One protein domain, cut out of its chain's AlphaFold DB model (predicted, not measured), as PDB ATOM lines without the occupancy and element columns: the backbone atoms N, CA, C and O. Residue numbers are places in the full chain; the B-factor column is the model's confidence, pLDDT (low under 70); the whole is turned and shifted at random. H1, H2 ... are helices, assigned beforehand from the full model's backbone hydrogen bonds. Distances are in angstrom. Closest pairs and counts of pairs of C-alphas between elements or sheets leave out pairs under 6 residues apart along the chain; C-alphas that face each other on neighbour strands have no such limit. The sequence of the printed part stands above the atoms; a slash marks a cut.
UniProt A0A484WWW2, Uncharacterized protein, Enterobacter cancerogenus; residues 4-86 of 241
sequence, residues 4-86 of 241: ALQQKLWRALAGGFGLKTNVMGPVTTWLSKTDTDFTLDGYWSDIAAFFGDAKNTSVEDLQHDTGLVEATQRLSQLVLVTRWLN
ATOM      1  N   ALA A   4     257.969 245.691 223.634       92.25
ATOM      2  CA  ALA A   4     259.180 245.197 222.992       92.25
ATOM      3  C   ALA A   4     259.549 243.793 223.493       92.25
ATOM      4  O   ALA A   4     259.932 242.928 222.697       92.25
ATOM      5  N   LEU A   5     259.427 243.554 224.798       91.31
ATOM      6  CA  LEU A   5     259.636 242.261 225.433       91.31
ATOM      7  C   LEU A   5     258.544 241.275 225.020       91.31
ATOM      8  O   LEU A   5     258.868 240.151 224.635       91.31
ATOM      9  N   GLN A   6     257.287 241.717 224.962       93.56
ATOM     10  CA  GLN A   6     256.172 240.909 224.471       93.56
ATOM     11  C   GLN A   6     256.405 240.418 223.037       93.56
ATOM     12  O   GLN A   6     256.289 239.224 222.749       93.56
ATOM     13  N   GLN A   7     256.827 241.307 222.132       93.38
ATOM     14  CA  GLN A   7     257.166 240.918 220.762       93.38
ATOM     15  C   GLN A   7     258.347 239.944 220.692       93.38
ATOM     16  O   GLN A   7     258.348 239.041 219.853       93.38
ATOM     17  N   LYS A   8     259.376 240.120 221.531       94.19
ATOM     18  CA  LYS A   8     260.513 239.186 221.595       94.19
ATOM     19  C   LYS A   8     260.063 237.807 222.070       94.19
ATOM     20  O   LYS A   8     260.456 236.817 221.457       94.19
ATOM     21  N   LEU A   9     259.212 237.754 223.091       94.38
ATOM     22  CA  LEU A   9     258.658 236.514 223.614       94.38
ATOM     23  C   LEU A   9     257.826 235.789 222.554       94.38
ATOM     24  O   LEU A   9     258.065 234.617 222.287       94.38
ATOM     25  N   TRP A  10     256.930 236.492 221.859       95.19
ATOM     26  CA  TRP A  10     256.174 235.902 220.753       95.19
ATOM     27  C   TRP A  10     257.063 235.396 219.622       95.19
ATOM     28  O   TRP A  10     256.787 234.328 219.087       95.19
ATOM     29  N   ARG A  11     258.139 236.111 219.260       95.56
ATOM     30  CA  ARG A  11     259.110 235.626 218.259       95.56
ATOM     31  C   ARG A  11     259.819 234.358 218.727       95.56
ATOM     32  O   ARG A  11     259.970 233.433 217.934       95.56
ATOM     33  N   ALA A  12     260.236 234.308 219.990       94.94
ATOM     34  CA  ALA A  12     260.896 233.142 220.566       94.94
ATOM     35  C   ALA A  12     259.958 231.925 220.600       94.94
ATOM     36  O   ALA A  12     260.323 230.859 220.108       94.94
ATOM     37  N   LEU A  13     258.726 232.105 221.084       95.44
ATOM     38  CA  LEU A  13     257.699 231.061 221.097       95.44
ATOM     39  C   LEU A  13     257.350 230.603 219.679       95.44
ATOM     40  O   LEU A  13     257.287 229.407 219.416       95.44
ATOM     41  N   ALA A  14     257.172 231.535 218.742       94.69
ATOM     42  CA  ALA A  14     256.915 231.224 217.339       94.69
ATOM     43  C   ALA A  14     258.045 230.382 216.728       94.69
ATOM     44  O   ALA A  14     257.767 229.381 216.071       94.69
ATOM     45  N   GLY A  15     259.305 230.734 217.007       94.94
ATOM     46  CA  GLY A  15     260.472 229.954 216.596       94.94
ATOM     47  C   GLY A  15     260.511 228.558 217.221       94.94
ATOM     48  O   GLY A  15     260.717 227.584 216.503       94.94
ATOM     49  N   GLY A  16     260.258 228.447 218.528       93.38
ATOM     50  CA  GLY A  16     260.261 227.169 219.247       93.38
ATOM     51  C   GLY A  16     259.141 226.220 218.813       93.38
ATOM     52  O   GLY A  16     259.360 225.020 218.674       93.38
ATOM     53  N   PHE A  17     257.953 226.757 218.536       94.62
ATOM     54  CA  PHE A  17     256.781 225.979 218.131       94.62
ATOM     55  C   PHE A  17     256.615 225.824 216.611       94.62
ATOM     56  O   PHE A  17     255.738 225.085 216.156       94.62
ATOM     57  N   GLY A  18     257.435 226.503 215.804       92.94
ATOM     58  CA  GLY A  18     257.336 226.473 214.343       92.94
ATOM     59  C   GLY A  18     256.071 227.146 213.796       92.94
ATOM     60  O   GLY A  18     255.510 226.688 212.800       92.94
ATOM     61  N   LEU A  19     255.608 228.217 214.445       93.62
ATOM     62  CA  LEU A  19     254.496 229.058 213.988       93.62
ATOM     63  C   LEU A  19     255.000 230.413 213.485       93.62
ATOM     64  O   LEU A  19     256.137 230.813 213.725       93.62
ATOM     65  N   LYS A  20     254.138 231.158 212.789       93.12
ATOM     66  CA  LYS A  20     254.423 232.556 212.447       93.12
ATOM     67  C   LYS A  20     254.212 233.448 213.672       93.12
ATOM     68  O   LYS A  20     253.252 233.266 214.419       93.12
ATOM     69  N   THR A  21     255.059 234.462 213.841       92.12
ATOM     70  CA  THR A  21     254.987 235.405 214.972       92.12
ATOM     71  C   THR A  21     253.631 236.101 215.086       92.12
ATOM     72  O   THR A  21     253.112 236.248 216.188       92.12
ATOM     73  N   ASN A  22     253.033 236.485 213.956       92.81
ATOM     74  CA  ASN A  22     251.729 237.152 213.916       92.81
ATOM     75  C   ASN A  22     250.555 236.233 214.303       92.81
ATOM     76  O   ASN A  22     249.486 236.717 214.641       92.81
ATOM     77  N   VAL A  23     250.755 234.912 214.303       95.12
ATOM     78  CA  VAL A  23     249.767 233.931 214.781       95.12
ATOM     79  C   VAL A  23     249.995 233.597 216.257       95.12
ATOM     80  O   VAL A  23     249.039 233.379 216.996       95.12
ATOM     81  N   MET A  24     251.251 233.605 216.718       95.88
ATOM     82  CA  MET A  24     251.594 233.265 218.101       95.88
ATOM     83  C   MET A  24     250.957 234.213 219.125       95.88
ATOM     84  O   MET A  24     250.460 233.754 220.150       95.88
ATOM     85  N   GLY A  25     250.912 235.517 218.837       93.56
ATOM     86  CA  GLY A  25     250.224 236.483 219.700       93.56
ATOM     87  C   GLY A  25     248.759 236.101 219.951       93.56
ATOM     88  O   GLY A  25     248.399 235.826 221.097       93.56
ATOM     89  N   PRO A  26     247.936 235.969 218.896       95.00
ATOM     90  CA  PRO A  26     246.568 235.467 219.007       95.00
ATOM     91  C   PRO A  26     246.426 234.103 219.703       95.00
ATOM     92  O   PRO A  26     245.463 233.908 220.439       95.00
ATOM     93  N   VAL A  27     247.373 233.170 219.536       96.62
ATOM     94  CA  VAL A  27     247.363 231.879 220.260       96.62
ATOM     95  C   VAL A  27     247.546 232.081 221.768       96.62
ATOM     96  O   VAL A  27     246.804 231.498 222.554       96.62
ATOM     97  N   THR A  28     248.475 232.944 222.190       95.38
ATOM     98  CA  THR A  28     248.644 233.261 223.621       95.38
ATOM     99  C   THR A  28     247.425 233.984 224.204       95.38
ATOM    100  O   THR A  28     247.046 233.711 225.340       95.38
ATOM    101  N   THR A  29     246.755 234.828 223.410       94.88
ATOM    102  CA  THR A  29     245.468 235.446 223.776       94.88
ATOM    103  C   THR A  29     244.348 234.414 223.886       94.88
ATOM    104  O   THR A  29     243.477 234.524 224.745       94.88
ATOM    105  N   TRP A  30     244.341 233.397 223.025       96.38
ATOM    106  CA  TRP A  30     243.362 232.319 223.116       96.38
ATOM    107  C   TRP A  30     243.536 231.522 224.413       96.38
ATOM    108  O   TRP A  30     242.545 231.250 225.094       96.38
ATOM    109  N   LEU A  31     244.783 231.229 224.800       96.19
ATOM    110  CA  LEU A  31     245.071 230.563 226.067       96.19
ATOM    111  C   LEU A  31     244.609 231.404 227.260       96.19
ATOM    112  O   LEU A  31     243.843 230.906 228.072       96.19
ATOM    113  N   SER A  32     244.964 232.691 227.322       95.00
ATOM    114  CA  SER A  32     244.566 233.550 228.451       95.00
ATOM    115  C   SER A  32     243.053 233.756 228.575       95.00
ATOM    116  O   SER A  32     242.545 234.016 229.662       95.00
ATOM    117  N   LYS A  33     242.301 233.638 227.474       94.25
ATOM    118  CA  LYS A  33     240.831 233.690 227.510       94.25
ATOM    119  C   LYS A  33     240.180 232.373 227.935       94.25
ATOM    120  O   LYS A  33     239.032 232.388 228.368       94.25
ATOM    121  N   THR A  34     240.867 231.245 227.775       93.62
ATOM    122  CA  THR A  34     240.321 229.908 228.066       93.62
ATOM    123  C   THR A  34     240.813 229.336 229.395       93.62
ATOM    124  O   THR A  34     240.126 228.498 229.995       93.62
ATOM    125  N   ASP A  35     241.955 229.826 229.865       92.31
ATOM    126  CA  ASP A  35     242.637 229.476 231.099       92.31
ATOM    127  C   ASP A  35     242.886 230.748 231.920       92.31
ATOM    128  O   ASP A  35     243.693 231.599 231.546       92.31
ATOM    129  N   THR A  36     242.161 230.888 233.031       86.19
ATOM    130  CA  THR A  36     242.213 232.076 233.897       86.19
ATOM    131  C   THR A  36     243.532 232.220 234.642       86.19
ATOM    132  O   THR A  36     243.858 233.323 235.076       86.19
ATOM    133  N   ASP A  37     244.277 231.126 234.787       88.69
ATOM    134  CA  ASP A  37     245.540 231.111 235.521       88.69
ATOM    135  C   ASP A  37     246.708 231.500 234.601       88.69
ATOM    136  O   ASP A  37     247.787 231.871 235.064       88.69
ATOM    137  N   PHE A  38     246.487 231.473 233.282       93.81
ATOM    138  CA  PHE A  38     247.492 231.843 232.304       93.81
ATOM    139  C   PHE A  38     247.421 233.330 231.945       93.81
ATOM    140  O   PHE A  38     246.476 233.821 231.323       93.81
ATOM    141  N   THR A  39     248.513 234.040 232.212       94.38
ATOM    142  CA  THR A  39     248.803 235.335 231.587       94.38
ATOM    143  C   THR A  39     250.185 235.287 230.956       94.38
ATOM    144  O   THR A  39     251.088 234.644 231.485       94.38
ATOM    145  N   LEU A  40     250.377 235.973 229.826       94.00
ATOM    146  CA  LEU A  40     251.682 235.995 229.157       94.00
ATOM    147  C   LEU A  40     252.770 236.629 230.041       94.00
ATOM    148  O   LEU A  40     253.913 236.178 230.034       94.00
ATOM    149  N   ASP A  41     252.390 237.647 230.815       94.19
ATOM    150  CA  ASP A  41     253.256 238.308 231.788       94.19
ATOM    151  C   ASP A  41     253.655 237.354 232.917       94.19
ATOM    152  O   ASP A  41     254.843 237.232 233.203       94.19
ATOM    153  N   GLY A  42     252.685 236.647 233.510       93.75
ATOM    154  CA  GLY A  42     252.940 235.643 234.546       93.75
ATOM    155  C   GLY A  42     253.830 234.518 234.031       93.75
ATOM    156  O   GLY A  42     254.862 234.232 234.624       93.75
ATOM    157  N   TYR A  43     253.521 233.987 232.848       94.69
ATOM    158  CA  TYR A  43     254.323 232.950 232.204       94.69
ATOM    159  C   TYR A  43     255.782 233.383 231.986       94.69
ATOM    160  O   TYR A  43     256.709 232.615 232.233       94.69
ATOM    161  N   TRP A  44     256.017 234.629 231.561       94.94
ATOM    162  CA  TRP A  44     257.377 235.161 231.461       94.94
ATOM    163  C   TRP A  44     258.050 235.330 232.828       94.94
ATOM    164  O   TRP A  44     259.233 235.012 232.965       94.94
ATOM    165  N   SER A  45     257.325 235.826 233.831       93.56
ATOM    166  CA  SER A  45     257.835 235.957 235.198       93.56
ATOM    167  C   SER A  45     258.258 234.612 235.783       93.56
ATOM    168  O   SER A  45     259.331 234.542 236.376       93.56
ATOM    169  N   ASP A  46     257.481 233.557 235.548       92.31
ATOM    170  CA  ASP A  46     257.788 232.201 236.002       92.31
ATOM    171  C   ASP A  46     259.043 231.660 235.302       92.31
ATOM    172  O   ASP A  46     259.952 231.164 235.965       92.31
ATOM    173  N   ILE A  47     259.173 231.857 233.981       91.81
ATOM    174  CA  ILE A  47     260.394 231.510 233.230       91.81
ATOM    175  C   ILE A  47     261.609 232.245 233.811       91.81
ATOM    176  O   ILE A  47     262.651 231.637 234.061       91.81
ATOM    177  N   ALA A  48     261.497 233.558 234.016       91.44
ATOM    178  CA  ALA A  48     262.596 234.376 234.515       91.44
ATOM    179  C   ALA A  48     262.993 234.003 235.951       91.44
ATOM    180  O   ALA A  48     264.180 234.005 236.272       91.44
ATOM    181  N   ALA A  49     262.020 233.671 236.803       91.44
ATOM    182  CA  ALA A  49     262.263 233.206 238.163       91.44
ATOM    183  C   ALA A  49     262.947 231.834 238.164       91.44
ATOM    184  O   ALA A  49     263.963 231.662 238.836       91.44
ATOM    185  N   PHE A  50     262.443 230.892 237.361       91.06
ATOM    186  CA  PHE A  50     262.988 229.544 237.262       91.06
ATOM    187  C   PHE A  50     264.445 229.559 236.782       91.06
ATOM    188  O   PHE A  50     265.322 229.047 237.472       91.06
ATOM    189  N   PHE A  51     264.737 230.206 235.649       89.06
ATOM    190  CA  PHE A  51     266.104 230.281 235.111       89.06
ATOM    191  C   PHE A  51     266.998 231.314 235.820       89.06
ATOM    192  O   PHE A  51     268.188 231.408 235.521       89.06
ATOM    193  N   GLY A  52     266.439 232.101 236.742       88.44
ATOM    194  CA  GLY A  52     267.183 233.010 237.610       88.44
ATOM    195  C   GLY A  52     267.814 232.319 238.823       88.44
ATOM    196  O   GLY A  52     268.780 232.845 239.381       88.44
ATOM    197  N   ASP A  53     267.307 231.148 239.230       89.00
ATOM    198  CA  ASP A  53     267.919 230.335 240.284       89.00
ATOM    199  C   ASP A  53     269.089 229.524 239.712       89.00
ATOM    200  O   ASP A  53     268.921 228.656 238.858       89.00
ATOM    201  N   ALA A  54     270.292 229.768 240.236       87.25
ATOM    202  CA  ALA A  54     271.512 229.070 239.839       87.25
ATOM    203  C   ALA A  54     271.480 227.550 240.092       87.25
ATOM    204  O   ALA A  54     272.373 226.845 239.624       87.25
ATOM    205  N   LYS A  55     270.497 227.039 240.846       86.56
ATOM    206  CA  LYS A  55     270.275 225.599 241.041       86.56
ATOM    207  C   LYS A  55     269.567 224.937 239.860       86.56
ATOM    208  O   LYS A  55     269.779 223.749 239.644       86.56
ATOM    209  N   ASN A  56     268.785 225.691 239.090       86.56
ATOM    210  CA  ASN A  56     268.009 225.181 237.965       86.56
ATOM    211  C   ASN A  56     268.879 225.171 236.704       86.56
ATOM    212  O   ASN A  56     268.897 226.118 235.918       86.56
ATOM    213  N   THR A  57     269.657 224.103 236.536       78.69
ATOM    214  CA  THR A  57     270.695 224.015 235.490       78.69
ATOM    215  C   THR A  57     270.405 222.953 234.439       78.69
ATOM    216  O   THR A  57     271.082 222.900 233.411       78.69
ATOM    217  N   SER A  58     269.392 222.119 234.671       83.25
ATOM    218  CA  SER A  58     269.052 220.982 233.828       83.25
ATOM    219  C   SER A  58     267.581 220.980 233.408       83.25
ATOM    220  O   SER A  58     266.732 221.676 233.962       83.25
ATOM    221  N   VAL A  59     267.266 220.156 232.406       81.06
ATOM    222  CA  VAL A  59     265.879 219.895 231.988       81.06
ATOM    223  C   VAL A  59     265.116 219.104 233.057       81.06
ATOM    224  O   VAL A  59     263.906 219.267 233.178       81.06
ATOM    225  N   GLU A  60     265.805 218.273 233.843       85.44
ATOM    226  CA  GLU A  60     265.193 217.530 234.950       85.44
ATOM    227  C   GLU A  60     264.657 218.491 236.011       85.44
ATOM    228  O   GLU A  60     263.535 218.309 236.475       85.44
ATOM    229  N   ASP A  61     265.379 219.570 236.322       85.94
ATOM    230  CA  ASP A  61     264.903 220.604 237.250       85.94
ATOM    231  C   ASP A  61     263.583 221.224 236.759       85.94
ATOM    232  O   ASP A  61     262.658 221.425 237.543       85.94
ATOM    233  N   LEU A  62     263.456 221.452 235.444       84.81
ATOM    234  CA  LEU A  62     262.247 222.025 234.842       84.81
ATOM    235  C   LEU A  62     261.057 221.063 234.922       84.81
ATOM    236  O   LEU A  62     259.927 221.504 235.076       84.81
ATOM    237  N   GLN A  63     261.292 219.750 234.856       83.94
ATOM    238  CA  GLN A  63     260.228 218.750 235.003       83.94
ATOM    239  C   GLN A  63     259.643 218.701 236.419       83.94
ATOM    240  O   GLN A  63     258.502 218.268 236.583       83.94
ATOM    241  N   HIS A  64     260.398 219.143 237.430       85.00
ATOM    242  CA  HIS A  64     259.893 219.270 238.797       85.00
ATOM    243  C   HIS A  64     259.011 220.516 238.977       85.00
ATOM    244  O   HIS A  64     258.174 220.534 239.880       85.00
ATOM    245  N   ASP A  65     259.151 221.528 238.114       80.81
ATOM    246  CA  ASP A  65     258.234 222.666 238.048       80.81
ATOM    247  C   ASP A  65     257.003 222.307 237.205       80.81
ATOM    248  O   ASP A  65     256.937 222.497 235.986       80.81
ATOM    249  N   THR A  66     255.989 221.769 237.880       83.12
ATOM    250  CA  THR A  66     254.743 221.359 237.228       83.12
ATOM    251  C   THR A  66     253.995 222.540 236.608       83.12
ATOM    252  O   THR A  66     253.301 222.350 235.615       83.12
ATOM    253  N   GLY A  67     254.147 223.760 237.134       89.06
ATOM    254  CA  GLY A  67     253.412 224.935 236.664       89.06
ATOM    255  C   GLY A  67     253.852 225.374 235.270       89.06
ATOM    256  O   GLY A  67     253.033 225.449 234.348       89.06
ATOM    257  N   LEU A  68     255.158 225.599 235.087       90.25
ATOM    258  CA  LEU A  68     255.716 225.986 233.787       90.25
ATOM    259  C   LEU A  68     255.499 224.909 232.722       90.25
ATOM    260  O   LEU A  68     255.160 225.226 231.575       90.25
ATOM    261  N   VAL A  69     255.662 223.638 233.093       91.69
ATOM    262  CA  VAL A  69     255.443 222.507 232.183       91.69
ATOM    263  C   VAL A  69     253.978 222.428 231.758       91.69
ATOM    264  O   VAL A  69     253.698 222.306 230.564       91.69
ATOM    265  N   GLU A  70     253.034 222.554 232.692       92.12
ATOM    266  CA  GLU A  70     251.605 222.548 232.377       92.12
ATOM    267  C   GLU A  70     251.201 223.724 231.486       92.12
ATOM    268  O   GLU A  70     250.525 223.513 230.478       92.12
ATOM    269  N   ALA A  71     251.646 224.945 231.800       93.00
ATOM    270  CA  ALA A  71     251.362 226.128 230.986       93.00
ATOM    271  C   ALA A  71     251.910 225.970 229.558       93.00
ATOM    272  O   ALA A  71     251.201 226.211 228.575       93.00
ATOM    273  N   THR A  72     253.147 225.478 229.432       93.81
ATOM    274  CA  THR A  72     253.777 225.195 228.133       93.81
ATOM    275  C   THR A  72     253.011 224.120 227.366       93.81
ATOM    276  O   THR A  72     252.841 224.228 226.151       93.81
ATOM    277  N   GLN A  73     252.507 223.095 228.056       93.25
ATOM    278  CA  GLN A  73     251.750 222.013 227.437       93.25
ATOM    279  C   GLN A  73     250.353 222.457 226.984       93.25
ATOM    280  O   GLN A  73     249.899 222.063 225.911       93.25
ATOM    281  N   ARG A  74     249.668 223.312 227.747       94.62
ATOM    282  CA  ARG A  74     248.388 223.907 227.322       94.62
ATOM    283  C   ARG A  74     248.593 224.798 226.095       94.62
ATOM    284  O   ARG A  74     247.841 224.699 225.126       94.62
ATOM    285  N   LEU A  75     249.665 225.593 226.081       96.06
ATOM    286  CA  LEU A  75     250.052 226.378 224.909       96.06
ATOM    287  C   LEU A  75     250.356 225.480 223.698       96.06
ATOM    288  O   LEU A  75     249.873 225.755 222.599       96.06
ATOM    289  N   SER A  76     251.099 224.386 223.891       95.44
ATOM    290  CA  SER A  76     251.463 223.454 222.813       95.44
ATOM    291  C   SER A  76     250.235 222.790 222.173       95.44
ATOM    292  O   SER A  76     250.203 222.604 220.954       95.44
ATOM    293  N   GLN A  77     249.187 222.508 222.954       95.25
ATOM    294  CA  GLN A  77     247.920 221.990 222.437       95.25
ATOM    295  C   GLN A  77     247.231 222.992 221.504       95.25
ATOM    296  O   GLN A  77     246.830 222.619 220.400       95.25
ATOM    297  N   LEU A  78     247.135 224.268 221.891       96.69
ATOM    298  CA  LEU A  78     246.528 225.289 221.029       96.69
ATOM    299  C   LEU A  78     247.361 225.528 219.766       96.69
ATOM    300  O   LEU A  78     246.809 225.614 218.671       96.69
ATOM    301  N   VAL A  79     248.690 225.537 219.896       96.88
ATOM    302  CA  VAL A  79     249.628 225.579 218.764       96.88
ATOM    303  C   VAL A  79     249.360 224.436 217.782       96.88
ATOM    304  O   VAL A  79     249.321 224.664 216.570       96.88
ATOM    305  N   LEU A  80     249.165 223.211 218.285       96.00
ATOM    306  CA  LEU A  80     248.872 222.043 217.457       96.00
ATOM    307  C   LEU A  80     247.565 222.233 216.681       96.00
ATOM    308  O   LEU A  80     247.543 221.990 215.475       96.00
ATOM    309  N   VAL A  81     246.505 222.708 217.342       96.12
ATOM    310  CA  VAL A  81     245.205 222.982 216.705       96.12
ATOM    311  C   VAL A  81     245.346 224.041 215.612       96.12
ATOM    312  O   VAL A  81     244.942 223.814 214.469       96.12
ATOM    313  N   THR A  82     245.988 225.166 215.930       96.44
ATOM    314  CA  THR A  82     246.260 226.259 214.990       96.44
ATOM    315  C   THR A  82     247.036 225.773 213.769       96.44
ATOM    316  O   THR A  82     246.694 226.120 212.639       96.44
ATOM    317  N   ARG A  83     248.060 224.939 213.972       94.88
ATOM    318  CA  ARG A  83     248.876 224.394 212.883       94.88
ATOM    319  C   ARG A  83     248.111 223.377 212.043       94.88
ATOM    320  O   ARG A  83     248.184 223.442 210.819       94.88
ATOM    321  N   TRP A  84     247.398 222.445 212.674       93.94
ATOM    322  CA  TRP A  84     246.693 221.374 211.969       93.94
ATOM    323  C   TRP A  84     245.586 221.918 211.067       93.94
ATOM    324  O   TRP A  84     245.446 221.487 209.924       93.94
ATOM    325  N   LEU A  85     244.855 222.920 211.551       94.75
ATOM    326  CA  LEU A  85     243.795 223.583 210.794       94.75
ATOM    327  C   LEU A  85     244.316 224.722 209.904       94.75
ATOM    328  O   LEU A  85     243.539 225.329 209.169       94.75
ATOM    329  N   ASN A  86     245.622 225.011 209.948       94.62
ATOM    330  CA  ASN A  86     246.253 226.123 209.240       94.62
ATOM    331  C   ASN A  86     245.498 227.451 209.471       94.62
ATOM    332  O   ASN A  86     245.107 228.140 208.520       94.62
TER     333      ASN A  86
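This is residues 4 to 86 of the 241 residues of an uncharacterized protein of Enterobacter cancerogenus (UniProt A0A484WWW2). One long helix, H5, runs along most of the domain's length; H2 crosses one half of it and H3 crosses near its beginning, while H1 packs about perpendicular to H2. Short H4 makes a corner with H5, and residues 52 to 60 stick out beside it. The printed part has 83 residues with five named helices, H1 to H5 in chain order, and no named strand: all helix. It is compact, with a radius of gyration of the C-alphas of 13.0 A, yet elongated, spanning 39 by 25 by 23 A.

Find C-alpha 4 at (259.180, 245.197, 222.992); from there H1 runs 20.0 A to residue 17. H2, residues 21 to 34, covers 20.4 A, and H3, residues 40 to 52, 17.9 A. H4 holds residues 59 to 64. H5, residues 66 to 84, runs 26.5 A from (254.743, 221.359, 237.228) to C-alpha 84 at (246.693, 221.374, 211.969).

Look first at H5, the hub. Its residues 74 to 82 touch H2 at a steep tilt of 60 degrees, opposite ways; the closest C-alphas, of Leu 31 and Leu 75, are 6.6 A apart. Its residues 68 to 71 touch H3 at a steep tilt of 50 degrees, opposite ways, with the C-alphas of Asp 46 and Leu 68 closest at 6.9 A. H4 and H5 only just touch, only at the corner, with 3 pairs of C-alphas within 8 A, Gln 63 and Val 69 closest at 6.7 A. H1 touches H2, about perpendicular at 86 degrees, the C-alphas of Ala 14 and Thr 21 being closest at 5.2 A. H1 and H3 are near each other; H4 is apart from H1 and H2. Every O i to N i+4 pair is within hydrogen-bond range in H1, H3, H4 and H5, and 8 of 10 in H2.

The C-alphas farthest apart, of Ala 54 and Leu 85, are 40.5 A apart. The printed part has no cut, no link is long, and no printed residue has a pLDDT under 70.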